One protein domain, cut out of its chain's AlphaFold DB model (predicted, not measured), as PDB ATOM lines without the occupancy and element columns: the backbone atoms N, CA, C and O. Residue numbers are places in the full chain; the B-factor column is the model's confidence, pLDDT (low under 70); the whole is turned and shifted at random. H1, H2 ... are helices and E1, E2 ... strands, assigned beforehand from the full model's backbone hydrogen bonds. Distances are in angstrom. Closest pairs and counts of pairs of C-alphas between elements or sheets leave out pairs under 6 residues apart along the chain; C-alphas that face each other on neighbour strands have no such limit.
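Overview. This is residues 625 to 726 of the 738 residues of an uncharacterized protein of Bugula neritina (UniProt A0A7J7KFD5). Two twisted three-stranded sheets, E1 E2 E3 and E4 E5 E6, come together along E3 and E4 into a loose, incompletely closed half-barrel, with helix H1 across one end between them. Residues 694 to 699, the tip of hairpin E5 and E6, stick out, while residues 710 to 726 fold back and pair briefly with E2. The printed part has 102 residues with one named helix and six named strands, in the order E1 E2 E3 H1 E4 E5 E6 along the chain; of the 59 residues in named elements 51 are in strands, the class being mostly strand, and each sheet, in the order E1 E2 E3 and E4 E5 E6, is a meander, each strand the antiparallel neighbour of the one before. It is compact, radius of gyration of the C-alphas 14.4 A, spanning 45 by 38 by 21 A.

Arrangement. E1, residues 625 to 628, forms a hairpin with E2, residues 631 to 643; N 626 and O 633 are 3.1 A apart. The pairing is staggered: E2 pairs with E1 over 631 to 634 and with E3, residues 651 to 658, over 635 to 643; N 638 and O 655 are 2.8 A apart. H1, residues 659 to 666, has every O i to N i+4 pair within hydrogen-bond range. It is on both sheets. Its height over the first is 6.8 A. E4, residues 671 to 674, has its closest C-alpha to E3 at Leu 674, 6.7 A from that of Val 655. N 673 is 2.9 A from O 685 of E5, residues 684 to 694. H1 lies over E5, closest C-alphas Leu 665 and Tyr 689, 5.3 A. In E6, residues 699 to 709, O 703 is 2.8 A from N 690.

Along the chain. E1 begins at C-alpha 625 (166.979, 140.212, 139.183). E2 is 34.2 A long, E3 23.9 A, E5 30.2 A and E6 28.7 A, ending at C-alpha 709 (160.672, 154.604, 158.905).

Size, cuts and confidence. The C-alphas farthest apart, Gly 630 and Glu 696, are 45.3 A apart. The printed part has no cut and no long link. Mean pLDDT of the printed part is 73.4; residues 625 to 635 and 692 to 701 are among those under 70.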
ATOM      1  N   LYS A 625     166.134 141.037 138.319       53.09
ATOM      2  CA  LYS A 625     166.979 140.212 139.183       53.09
ATOM      3  C   LYS A 625     168.130 141.013 139.765       53.09
ATOM      4  O   LYS A 625     168.913 141.610 139.027       53.09
ATOM      5  N   VAL A 626     168.255 140.980 141.088       53.34
ATOM      6  CA  VAL A 626     169.349 141.625 141.820       53.34
ATOM      7  C   VAL A 626     170.362 140.564 142.225       53.34
ATOM      8  O   VAL A 626     170.029 139.444 142.607       53.34
ATOM      9  N   TYR A 627     171.639 140.907 142.086       45.25
ATOM     10  CA  TYR A 627     172.736 140.043 142.498       45.25
ATOM     11  C   TYR A 627     172.970 140.212 143.999       45.25
ATOM     12  O   TYR A 627     173.520 141.231 144.423       45.25
ATOM     13  N   HIS A 628     172.587 139.214 144.790       46.53
ATOM     14  CA  HIS A 628     172.787 139.189 146.236       46.53
ATOM     15  C   HIS A 628     173.676 137.992 146.603       46.53
ATOM     16  O   HIS A 628     173.418 136.871 146.181       46.53
ATOM     17  N   ASN A 629     174.775 138.226 147.333       46.72
ATOM     18  CA  ASN A 629     175.687 137.184 147.843       46.72
ATOM     19  C   ASN A 629     176.155 136.101 146.844       46.72
ATOM     20  O   ASN A 629     176.376 134.953 147.217       46.72
ATOM     21  N   GLY A 630     176.380 136.456 145.577       50.47
ATOM     22  CA  GLY A 630     176.881 135.494 144.586       50.47
ATOM     23  C   GLY A 630     175.798 134.817 143.747       50.47
ATOM     24  O   GLY A 630     176.128 134.104 142.802       50.47
ATOM     25  N   THR A 631     174.524 135.060 144.057       52.72
ATOM     26  CA  THR A 631     173.365 134.488 143.367       52.72
ATOM     27  C   THR A 631     172.500 135.577 142.742       52.72
ATOM     28  O   THR A 631     172.375 136.686 143.259       52.72
ATOM     29  N   ILE A 632     171.927 135.269 141.579       58.97
ATOM     30  CA  ILE A 632     170.927 136.110 140.922       58.97
ATOM     31  C   ILE A 632     169.577 135.748 141.540       58.97
ATOM     32  O   ILE A 632     169.088 134.642 141.316       58.97
ATOM     33  N   GLU A 633     169.004 136.661 142.318       62.84
ATOM     34  CA  GLU A 633     167.735 136.460 143.023       62.84
ATOM     35  C   GLU A 633     166.612 137.235 142.335       62.84
ATOM     36  O   GLU A 633     166.838 138.316 141.786       62.84
ATOM     37  N   GLU A 634     165.402 136.674 142.354       63.25
ATOM     38  CA  GLU A 634     164.202 137.415 141.962       63.25
ATOM     39  C   GLU A 634     163.935 138.545 142.956       63.25
ATOM     40  O   GLU A 634     164.189 138.411 144.160       63.25
ATOM     41  N   VAL A 635     163.443 139.664 142.430       66.88
ATOM     42  CA  VAL A 635     163.068 140.837 143.213       66.88
ATOM     43  C   VAL A 635     161.578 141.071 143.098       66.88
ATOM     44  O   VAL A 635     161.000 140.990 142.018       66.88
ATOM     45  N   PHE A 636     160.974 141.373 144.237       70.69
ATOM     46  CA  PHE A 636     159.563 141.668 144.372       70.69
ATOM     47  C   PHE A 636     159.416 143.133 144.760       70.69
ATOM     48  O   PHE A 636     159.911 143.550 145.809       70.69
ATOM     49  N   THR A 637     158.739 143.907 143.917       74.38
ATOM     50  CA  THR A 637     158.471 145.321 144.176       74.38
ATOM     51  C   THR A 637     157.152 145.477 144.928       74.38
ATOM     52  O   THR A 637     156.098 145.009 144.491       74.38
ATOM     53  N   PHE A 638     157.203 146.169 146.061       77.31
ATOM     54  CA  PHE A 638     156.052 146.514 146.887       77.31
ATOM     55  C   PHE A 638     155.825 148.026 146.854       77.31
ATOM     56  O   PHE A 638     156.769 148.810 146.884       77.31
ATOM     57  N   GLU A 639     154.571 148.453 146.823       78.12
ATOM     58  CA  GLU A 639     154.164 149.850 146.929       78.12
ATOM     59  C   GLU A 639     153.933 150.216 148.400       78.12
ATOM     60  O   GLU A 639     153.230 149.513 149.129       78.12
ATOM     61  N   VAL A 640     154.524 151.321 148.846       80.06
ATOM     62  CA  VAL A 640     154.303 151.893 150.177       80.06
ATOM     63  C   VAL A 640     152.993 152.682 150.155       80.06
ATOM     64  O   VAL A 640     152.761 153.487 149.252       80.06
ATOM     65  N   GLY A 641     152.114 152.453 151.136       73.69
ATOM     66  CA  GLY A 641     150.777 153.056 151.139       73.69
ATOM     67  C   GLY A 641     150.809 154.588 151.132       73.69
ATOM     68  O   GLY A 641     151.536 155.163 151.928       73.69
ATOM     69  N   LEU A 642     149.994 155.226 150.279       76.19
ATOM     70  CA  LEU A 642     149.932 156.676 150.001       76.19
ATOM     71  C   LEU A 642     150.314 157.592 151.182       76.19
ATOM     72  O   LEU A 642     149.681 157.528 152.240       76.19
ATOM     73  N   GLY A 643     151.290 158.471 150.952       74.44
ATOM     74  CA  GLY A 643     151.656 159.563 151.850       74.44
ATOM     75  C   GLY A 643     150.760 160.769 151.588       74.44
ATOM     76  O   GLY A 643     150.599 161.194 150.441       74.44
ATOM     77  N   ASP A 644     150.119 161.289 152.634       70.50
ATOM     78  CA  ASP A 644     149.145 162.383 152.542       70.50
ATOM     79  C   ASP A 644     149.513 163.618 153.383       70.50
ATOM     80  O   ASP A 644     148.727 164.569 153.461       70.50
ATOM     81  N   LYS A 645     150.716 163.654 153.978       61.84
ATOM     82  CA  LYS A 645     151.166 164.744 154.855       61.84
ATOM     83  C   LYS A 645     152.530 165.311 154.462       61.84
ATOM     84  O   LYS A 645     153.511 165.051 155.137       61.84
ATOM     85  N   SER A 646     152.600 166.212 153.482       54.69
ATOM     86  CA  SER A 646     153.699 167.196 153.375       54.69
ATOM     87  C   SER A 646     153.423 168.252 152.289       54.69
ATOM     88  O   SER A 646     152.417 168.187 151.580       54.69
ATOM     89  N   ALA A 647     154.342 169.215 152.126       52.59
ATOM     90  CA  ALA A 647     154.372 170.183 151.021       52.59
ATOM     91  C   ALA A 647     154.520 169.541 149.621       52.59
ATOM     92  O   ALA A 647     154.376 170.240 148.620       52.59
ATOM     93  N   ALA A 648     154.802 168.235 149.546       56.62
ATOM     94  CA  ALA A 648     155.036 167.499 148.307       56.62
ATOM     95  C   ALA A 648     153.750 166.934 147.656       56.62
ATOM     96  O   ALA A 648     153.791 166.477 146.516       56.62
ATOM     97  N   GLY A 649     152.600 167.009 148.343       68.31
ATOM     98  CA  GLY A 649     151.316 166.482 147.861       68.31
ATOM     99  C   GLY A 649     151.183 164.951 147.973       68.31
ATOM    100  O   GLY A 649     152.096 164.291 148.468       68.31
ATOM    101  N   PRO A 650     150.040 164.366 147.561       73.81
ATOM    102  CA  PRO A 650     149.820 162.920 147.615       73.81
ATOM    103  C   PRO A 650     150.775 162.156 146.692       73.81
ATOM    104  O   PRO A 650     150.783 162.394 145.483       73.81
ATOM    105  N   HIS A 651     151.546 161.218 147.239       76.38
ATOM    106  CA  HIS A 651     152.520 160.431 146.477       76.38
ATOM    107  C   HIS A 651     152.733 159.032 147.085       76.38
ATOM    108  O   HIS A 651     152.285 158.733 148.193       76.38
ATOM    109  N   HIS A 652     153.358 158.143 146.313       80.12
ATOM    110  CA  HIS A 652     153.699 156.776 146.705       80.12
ATOM    111  C   HIS A 652     155.189 156.532 146.474       80.12
ATOM    112  O   HIS A 652     155.798 157.147 145.592       80.12
ATOM    113  N   HIS A 653     155.742 155.600 147.243       79.81
ATOM    114  CA  HIS A 653     157.076 155.053 147.033       79.81
ATOM    115  C   HIS A 653     156.964 153.565 146.731       79.81
ATOM    116  O   HIS A 653     155.957 152.923 147.028       79.81
ATOM    117  N   THR A 654     158.020 153.007 146.161       78.94
ATOM    118  CA  THR A 654     158.161 151.567 145.959       78.94
ATOM    119  C   THR A 654     159.382 151.059 146.703       78.94
ATOM    120  O   THR A 654     160.319 151.811 146.965       78.94
ATOM    121  N   VAL A 655     159.374 149.783 147.061       80.75
ATOM    122  CA  VAL A 655     160.497 149.110 147.697       80.75
ATOM    123  C   VAL A 655     160.707 147.750 147.058       80.75
ATOM    124  O   VAL A 655     159.756 147.003 146.840       80.75
ATOM    125  N   ASP A 656     161.960 147.444 146.770       79.19
ATOM    126  CA  ASP A 656     162.374 146.194 146.153       79.19
ATOM    127  C   ASP A 656     162.901 145.252 147.237       79.19
ATOM    128  O   ASP A 656     163.788 145.625 148.004       79.19
ATOM    129  N   ILE A 657     162.344 144.042 147.317       78.25
ATOM    130  CA  ILE A 657     162.726 143.015 148.297       78.25
ATOM    131  C   ILE A 657     163.158 141.756 147.549       78.25
ATOM    132  O   ILE A 657     162.425 141.259 146.691       78.25
ATOM    133  N   THR A 658     164.329 141.212 147.870       78.44
ATOM    134  CA  THR A 658     164.830 139.996 147.214       78.44
ATOM    135  C   THR A 658     164.153 138.726 147.735       78.44
ATOM    136  O   THR A 658     163.619 138.674 148.846       78.44
ATOM    137  N   GLU A 659     164.218 137.637 146.966       76.44
ATOM    138  CA  GLU A 659     163.727 136.325 147.402       76.44
ATOM    139  C   GLU A 659     164.361 135.866 148.735       76.44
ATOM    140  O   GLU A 659     163.679 135.283 149.589       76.44
ATOM    141  N   SER A 660     165.656 136.129 148.959       79.19
ATOM    142  CA  SER A 660     166.313 135.791 150.230       79.19
ATOM    143  C   SER A 660     165.822 136.654 151.391       79.19
ATOM    144  O   SER A 660     165.619 136.134 152.492       79.19
ATOM    145  N   GLU A 661     165.560 137.938 151.159       83.62
ATOM    146  CA  GLU A 661     164.978 138.849 152.144       83.62
ATOM    147  C   GLU A 661     163.546 138.453 152.504       83.62
ATOM    148  O   GLU A 661     163.206 138.428 153.686       83.62
ATOM    149  N   ILE A 662     162.735 138.017 151.535       81.62
ATOM    150  CA  ILE A 662     161.410 137.447 151.815       81.62
ATOM    151  C   ILE A 662     161.525 136.189 152.681       81.62
ATOM    152  O   ILE A 662     160.773 136.031 153.646       81.62
ATOM    153  N   LYS A 663     162.473 135.290 152.388       83.56
ATOM    154  CA  LYS A 663     162.708 134.097 153.223       83.56
ATOM    155  C   LYS A 663     163.111 134.477 154.650       83.56
ATOM    156  O   LYS A 663     162.678 133.813 155.587       83.56
ATOM    157  N   ARG A 664     163.903 135.539 154.827       84.25
ATOM    158  CA  ARG A 664     164.271 136.087 156.146       84.25
ATOM    159  C   ARG A 664     163.060 136.669 156.873       84.25
ATOM    160  O   ARG A 664     162.811 136.297 158.017       84.25
ATOM    161  N   LEU A 665     162.264 137.486 156.187       86.50
ATOM    162  CA  LEU A 665     161.019 138.053 156.706       86.50
ATOM    163  C   LEU A 665     160.071 136.946 157.188       86.50
ATOM    164  O   LEU A 665     159.631 136.979 158.332       86.50
ATOM    165  N   LYS A 666     159.851 135.890 156.390       82.25
ATOM    166  CA  LYS A 666     159.019 134.731 156.774       82.25
ATOM    167  C   LYS A 666     159.551 133.936 157.974       82.25
ATOM    168  O   LYS A 666     158.775 133.253 158.636       82.25
ATOM    169  N   ARG A 667     160.849 134.026 158.287       84.81
ATOM    170  CA  ARG A 667     161.440 133.459 159.518       84.81
ATOM    171  C   ARG A 667     161.273 134.361 160.746       84.81
ATOM    172  O   ARG A 667     161.751 134.003 161.818       84.81
ATOM    173  N   GLY A 668     160.607 135.506 160.602       81.44
ATOM    174  CA  GLY A 668     160.428 136.498 161.661       81.44
ATOM    175  C   GLY A 668     161.612 137.455 161.817       81.44
ATOM    176  O   GLY A 668     161.673 138.188 162.802       81.44
ATOM    177  N   GLU A 669     162.563 137.462 160.877       88.88
ATOM    178  CA  GLU A 669     163.624 138.469 160.858       88.88
ATOM    179  C   GLU A 669     163.081 139.810 160.346       88.88
ATOM    180  O   GLU A 669     162.126 139.858 159.571       88.88
ATOM    181  N   ARG A 670     163.729 140.909 160.742       88.88
ATOM    182  CA  ARG A 670     163.454 142.239 160.190       88.88
ATOM    183  C   ARG A 670     164.428 142.562 159.070       88.88
ATOM    184  O   ARG A 670     165.616 142.250 159.166       88.88
ATOM    185  N   VAL A 671     163.918 143.203 158.028       88.06
ATOM    186  CA  VAL A 671     164.708 143.634 156.870       88.06
ATOM    187  C   VAL A 671     164.563 145.141 156.722       88.06
ATOM    188  O   VAL A 671     163.445 145.650 156.717       88.06
ATOM    189  N   THR A 672     165.692 145.844 156.637       88.44
ATOM    190  CA  THR A 672     165.737 147.289 156.392       88.44
ATOM    191  C   THR A 672     166.136 147.532 154.947       88.44
ATOM    192  O   THR A 672     167.118 146.959 154.480       88.44
ATOM    193  N   VAL A 673     165.365 148.365 154.260       85.50
ATOM    194  CA  VAL A 673     165.465 148.636 152.824       85.50
ATOM    195  C   VAL A 673     165.222 150.120 152.566       85.50
ATOM    196  O   VAL A 673     164.522 150.789 153.326       85.50
ATOM    197  N   LEU A 674     165.813 150.629 151.490       84.75
ATOM    198  CA  LEU A 674     165.592 151.992 151.016       84.75
ATOM    199  C   LEU A 674     164.457 151.995 149.997       84.75
ATOM    200  O   LEU A 674     164.396 151.128 149.124       84.75
ATOM    201  N   THR A 675     163.564 152.970 150.100       82.50
ATOM    202  CA  THR A 675     162.497 153.162 149.117       82.50
ATOM    203  C   THR A 675     163.019 153.873 147.868       82.50
ATOM    204  O   THR A 675     164.042 154.555 147.903       82.50
ATOM    205  N   SER A 676     162.282 153.784 146.761       76.56
ATOM    206  CA  SER A 676     162.511 154.630 145.590       76.56
ATOM    207  C   SER A 676     162.344 156.111 145.927       76.56
ATOM    208  O   SER A 676     161.619 156.471 146.858       76.56
ATOM    209  N   SER A 677     163.018 156.979 145.169       77.62
ATOM    210  CA  SER A 677     162.865 158.423 145.331       77.62
ATOM    211  C   SER A 677     161.601 158.911 144.617       77.62
ATOM    212  O   SER A 677     161.473 158.768 143.399       77.62
ATOM    213  N   SER A 678     160.683 159.520 145.363       65.19
ATOM    214  CA  SER A 678     159.423 160.082 144.869       65.19
ATOM    215  C   SER A 678     159.187 161.435 145.528       65.19
ATOM    216  O   SER A 678     159.652 161.683 146.636       65.19
ATOM    217  N   ALA A 679     158.556 162.362 144.805       70.81
ATOM    218  CA  ALA A 679     158.286 163.720 145.291       70.81
ATOM    219  C   ALA A 679     159.508 164.429 145.944       70.81
ATOM    220  O   ALA A 679     159.374 165.216 146.881       70.81
ATOM    221  N   GLY A 680     160.717 164.151 145.434       67.94
ATOM    222  CA  GLY A 680     161.970 164.788 145.854       67.94
ATOM    223  C   GLY A 680     162.674 164.189 147.079       67.94
ATOM    224  O   GLY A 680     163.632 164.806 147.540       67.94
ATOM    225  N   HIS A 681     162.246 163.033 147.598       77.62
ATOM    226  CA  HIS A 681     162.894 162.363 148.737       77.62
ATOM    227  C   HIS A 681     162.737 160.832 148.702       77.62
ATOM    228  O   HIS A 681     162.089 160.296 147.805       77.62
ATOM    229  N   ASP A 682     163.356 160.138 149.656       82.69
ATOM    230  CA  ASP A 682     163.280 158.696 149.911       82.69
ATOM    231  C   ASP A 682     163.236 158.410 151.426       82.69
ATOM    232  O   ASP A 682     163.371 159.321 152.248       82.69
ATOM    233  N   HIS A 683     163.006 157.143 151.785       82.25
ATOM    234  CA  HIS A 683     162.932 156.671 153.164       82.25
ATOM    235  C   HIS A 683     163.769 155.412 153.380       82.25
ATOM    236  O   HIS A 683     163.852 154.540 152.511       82.25
ATOM    237  N   GLU A 684     164.307 155.265 154.590       87.75
ATOM    238  CA  GLU A 684     164.803 153.985 155.095       87.75
ATOM    239  C   GLU A 684     163.700 153.308 155.915       87.75
ATOM    240  O   GLU A 684     163.334 153.780 156.995       87.75
ATOM    241  N   ILE A 685     163.159 152.193 155.419       87.25
ATOM    242  CA  ILE A 685     162.048 151.481 156.059       87.25
ATOM    243  C   ILE A 685     162.475 150.100 156.559       87.25
ATOM    244  O   ILE A 685     163.213 149.374 155.897       87.25
ATOM    245  N   THR A 686     161.975 149.705 157.729       89.38
ATOM    246  CA  THR A 686     162.167 148.366 158.302       89.38
ATOM    247  C   THR A 686     160.864 147.582 158.263       89.38
ATOM    248  O   THR A 686     159.861 147.987 158.858       89.38
ATOM    249  N   LEU A 687     160.900 146.419 157.624       89.31
ATOM    250  CA  LEU A 687     159.759 145.540 157.404       89.31
ATOM    251  C   LEU A 687     159.802 144.309 158.316       89.31
ATOM    252  O   LEU A 687     160.870 143.804 158.673       89.31
ATOM    253  N   GLU A 688     158.618 143.820 158.672       88.25
ATOM    254  CA  GLU A 688     158.387 142.596 159.442       88.25
ATOM    255  C   GLU A 688     157.220 141.820 158.822       88.25
ATOM    256  O   GLU A 688     156.221 142.408 158.409       88.25
ATOM    257  N   TYR A 689     157.325 140.497 158.772       84.81
ATOM    258  CA  TYR A 689     156.242 139.642 158.297       84.81
ATOM    259  C   TYR A 689     155.262 139.327 159.431       84.81
ATOM    260  O   TYR A 689     155.662 138.878 160.507       84.81
ATOM    261  N   ARG A 690     153.967 139.549 159.194       79.75
ATOM    262  CA  ARG A 690     152.891 139.290 160.154       79.75
ATOM    263  C   ARG A 690     151.770 138.490 159.519       79.75
ATOM    264  O   ARG A 690     151.402 138.711 158.374       79.75
ATOM    265  N   VAL A 691     151.181 137.612 160.319       72.88
ATOM    266  CA  VAL A 691     150.012 136.824 159.937       72.88
ATOM    267  C   VAL A 691     148.820 137.329 160.746       72.88
ATOM    268  O   VAL A 691     148.806 137.210 161.971       72.88
ATOM    269  N   ALA A 692     147.838 137.923 160.074       65.75
ATOM    270  CA  ALA A 692     146.592 138.376 160.678       65.75
ATOM    271  C   ALA A 692     145.502 137.318 160.467       65.75
ATOM    272  O   ALA A 692     145.177 136.947 159.339       65.75
ATOM    273  N   VAL A 693     144.919 136.830 161.561       65.25
ATOM    274  CA  VAL A 693     143.784 135.900 161.520       65.25
ATOM    275  C   VAL A 693     142.507 136.715 161.680       65.25
ATOM    276  O   VAL A 693     142.337 137.364 162.708       65.25
ATOM    277  N   TYR A 694     141.612 136.667 160.689       64.25
ATOM    278  CA  TYR A 694     140.287 137.292 160.754       64.25
ATOM    279  C   TYR A 694     139.221 136.210 160.990       64.25
ATOM    280  O   TYR A 694     138.771 135.570 160.026       64.25
ATOM    281  N   PRO A 695     138.793 135.978 162.250       57.12
ATOM    282  CA  PRO A 695     137.904 134.871 162.600       57.12
ATOM    283  C   PRO A 695     136.552 134.965 161.885       57.12
ATOM    284  O   PRO A 695     136.025 133.955 161.420       57.12
ATOM    285  N   GLU A 696     136.025 136.183 161.715       60.50
ATOM    286  CA  GLU A 696     134.737 136.431 161.053       60.50
ATOM    287  C   GLU A 696     134.733 136.162 159.540       60.50
ATOM    288  O   GLU A 696     133.671 135.931 158.965       60.50
ATOM    289  N   LYS A 697     135.899 136.150 158.882       58.06
ATOM    290  CA  LYS A 697     136.006 135.923 157.429       58.06
ATOM    291  C   LYS A 697     136.581 134.553 157.062       58.06
ATOM    292  O   LYS A 697     136.695 134.269 155.872       58.06
ATOM    293  N   ARG A 698     136.944 133.716 158.049       62.56
ATOM    294  CA  ARG A 698     137.706 132.459 157.860       62.56
ATOM    295  C   ARG A 698     138.912 132.642 156.924       62.56
ATOM    296  O   ARG A 698     139.199 131.775 156.102       62.56
ATOM    297  N   LYS A 699     139.583 133.791 157.021       58.09
ATOM    298  CA  LYS A 699     140.741 134.137 156.197       58.09
ATOM    299  C   LYS A 699     141.925 134.470 157.089       58.09
ATOM    300  O   LYS A 699     141.798 135.240 158.043       58.09
ATOM    301  N   THR A 700     143.056 133.884 156.740       60.72
ATOM    302  CA  THR A 700     144.371 134.250 157.250       60.72
ATOM    303  C   THR A 700     145.002 135.134 156.187       60.72
ATOM    304  O   THR A 700     145.006 134.742 155.025       60.72
ATOM    305  N   ILE A 701     145.452 136.330 156.558       61.81
ATOM    306  CA  ILE A 701     146.084 137.266 155.625       61.81
ATOM    307  C   ILE A 701     147.519 137.495 156.082       61.81
ATOM    308  O   ILE A 701     147.779 137.794 157.252       61.81
ATOM    309  N   GLU A 702     148.454 137.305 155.163       70.69
ATOM    310  CA  GLU A 702     149.878 137.517 155.384       70.69
ATOM    311  C   GLU A 702     150.233 138.943 154.946       70.69
ATOM    312  O   GLU A 702     149.930 139.351 153.828       70.69
ATOM    313  N   HIS A 703     150.871 139.723 155.816       72.50
ATOM    314  CA  HIS A 703     151.219 141.116 155.545       72.50
ATOM    315  C   HIS A 703     152.697 141.382 155.824       72.50
ATOM    316  O   HIS A 703     153.248 140.924 156.826       72.50
ATOM    317  N   LEU A 704     153.318 142.200 154.975       79.31
ATOM    318  CA  LEU A 704     154.556 142.891 155.317       79.31
ATOM    319  C   LEU A 704     154.195 144.224 155.974       79.31
ATOM    320  O   LEU A 704     153.586 145.102 155.361       79.31
ATOM    321  N   PHE A 705     154.536 144.342 157.251       80.88
ATOM    322  CA  PHE A 705     154.207 145.489 158.080       80.88
ATOM    323  C   PHE A 705     155.434 146.377 158.264       80.88
ATOM    324  O   PHE A 705     156.531 145.887 158.548       80.88
ATOM    325  N   LEU A 706     155.243 147.686 158.135       84.38
ATOM    326  CA  LEU A 706     156.295 148.664 158.368       84.38
ATOM    327  C   LEU A 706     156.434 148.895 159.879       84.38
ATOM    328  O   LEU A 706     155.482 149.257 160.566       84.38
ATOM    329  N   THR A 707     157.626 148.652 160.418       84.69
ATOM    330  CA  THR A 707     157.916 148.753 161.860       84.69
ATOM    331  C   THR A 707     158.732 149.991 162.214       84.69
ATOM    332  O   THR A 707     158.586 150.525 163.316       84.69
ATOM    333  N   ALA A 708     159.549 150.474 161.278       85.81
ATOM    334  CA  ALA A 708     160.297 151.714 161.395       85.81
ATOM    335  C   ALA A 708     160.397 152.405 160.029       85.81
ATOM    336  O   ALA A 708     160.503 151.729 159.010       85.81
ATOM    337  N   CYS A 709     160.375 153.732 160.033       84.88
ATOM    338  CA  CYS A 709     160.672 154.604 158.905       84.88
ATOM    339  C   CYS A 709     161.591 155.722 159.410       84.88
ATOM    340  O   CYS A 709     161.284 156.348 160.432       84.88
ATOM    341  N   ASP A 710     162.748 155.900 158.778       84.19
ATOM    342  CA  ASP A 710     163.788 156.880 159.127       84.19
ATOM    343  C   ASP A 710     164.176 156.862 160.619       84.19
ATOM    344  O   ASP A 710     164.413 157.893 161.257       84.19
ATOM    345  N   GLY A 711     164.160 155.668 161.222       77.25
ATOM    346  CA  GLY A 711     164.456 155.450 162.640       77.25
ATOM    347  C   GLY A 711     163.405 155.974 163.632       77.25
ATOM    348  O   GLY A 711     163.668 155.971 164.834       77.25
ATOM    349  N   ARG A 712     162.221 156.423 163.178       69.88
ATOM    350  CA  ARG A 712     161.221 157.144 164.004       69.88
ATOM    351  C   ARG A 712     159.888 156.412 164.233       69.88
ATOM    352  O   ARG A 712     158.935 157.015 164.722       69.88
ATOM    353  N   GLY A 713     159.832 155.105 163.971       76.25
ATOM    354  CA  GLY A 713     158.653 154.254 164.208       76.25
ATOM    355  C   GLY A 713     157.833 153.969 162.945       76.25
ATOM    356  O   GLY A 713     158.298 154.204 161.839       76.25
ATOM    357  N   TRP A 714     156.629 153.413 163.099       71.56
ATOM    358  CA  TRP A 714     155.860 152.795 162.004       71.56
ATOM    359  C   TRP A 714     155.145 153.765 161.040       71.56
ATOM    360  O   TRP A 714     154.456 153.332 160.121       71.56
ATOM    361  N   THR A 715     155.290 155.071 161.250       71.56
ATOM    362  CA  THR A 715     154.756 156.130 160.382       71.56
ATOM    363  C   THR A 715     155.905 156.991 159.889       71.56
ATOM    364  O   THR A 715     156.650 157.531 160.710       71.56
ATOM    365  N   CYS A 716     156.024 157.134 158.570       76.69
ATOM    366  CA  CYS A 716     156.990 158.038 157.953       76.69
ATOM    367  C   CYS A 716     156.630 159.504 158.228       76.69
ATOM    368  O   CYS A 716     155.477 159.832 158.540       76.69
ATOM    369  N   TYR A 717     157.625 160.394 158.151       75.88
ATOM    370  CA  TYR A 717     157.449 161.811 158.498       75.88
ATOM    371  C   TYR A 717     156.456 162.543 157.582       75.88
ATOM    372  O   TYR A 717     155.910 163.577 157.961       75.88
ATOM    373  N   ASP A 718     156.223 161.993 156.400       71.50
ATOM    374  CA  ASP A 718     155.412 162.511 155.308       71.50
ATOM    375  C   ASP A 718     154.024 161.821 155.200       71.50
ATOM    376  O   ASP A 718     153.218 162.111 154.313       71.50
ATOM    377  N   GLY A 719     153.699 160.943 156.159       71.69
ATOM    378  CA  GLY A 719     152.351 160.406 156.352       71.69
ATOM    379  C   GLY A 719     152.049 159.068 155.682       71.69
ATOM    380  O   GLY A 719     150.878 158.694 155.638       71.69
ATOM    381  N   HIS A 720     153.048 158.321 155.201       76.12
ATOM    382  CA  HIS A 720     152.816 156.967 154.687       76.12
ATOM    383  C   HIS A 720     152.140 156.036 155.705       76.12
ATOM    384  O   HIS A 720     152.445 156.036 156.905       76.12
ATOM    385  N   LYS A 721     151.222 155.199 155.204       68.50
ATOM    386  CA  LYS A 721     150.530 154.175 156.004       68.50
ATOM    387  C   LYS A 721     151.461 152.988 156.277       68.50
ATOM    388  O   LYS A 721     152.277 152.628 155.439       68.50
ATOM    389  N   GLY A 722     151.308 152.351 157.440       67.94
ATOM    390  CA  GLY A 722     152.231 151.332 157.971       67.94
ATOM    391  C   GLY A 722     152.243 149.959 157.278       67.94
ATOM    392  O   GLY A 722     152.565 148.962 157.923       67.94
ATOM    393  N   TRP A 723     151.870 149.867 156.004       71.31
ATOM    394  CA  TRP A 723     151.863 148.613 155.246       71.31
ATOM    395  C   TRP A 723     152.364 148.821 153.819       71.31
ATOM    396  O   TRP A 723     152.232 149.906 153.247       71.31
ATOM    397  N   VAL A 724     152.908 147.749 153.243       75.69
ATOM    398  CA  VAL A 724     153.353 147.698 151.847       75.69
ATOM    399  C   VAL A 724     152.533 146.666 151.070       75.69
ATOM    400  O   VAL A 724     152.128 145.645 151.627       75.69
ATOM    401  N   ILE A 725     152.252 146.940 149.796       71.00
ATOM    402  CA  ILE A 725     151.338 146.149 148.958       71.00
ATOM    403  C   ILE A 725     152.076 145.676 147.707       71.00
ATOM    404  O   ILE A 725     152.640 146.485 146.981       71.00
ATOM    405  N   CYS A 726     152.044 144.374 147.415       67.94
ATOM    406  CA  CYS A 726     152.557 143.850 146.149       67.94
ATOM    407  C   CYS A 726     151.415 143.654 145.154       67.94
ATOM    408  O   CYS A 726     150.658 142.689 145.250       67.94
TER     409      CYS A 726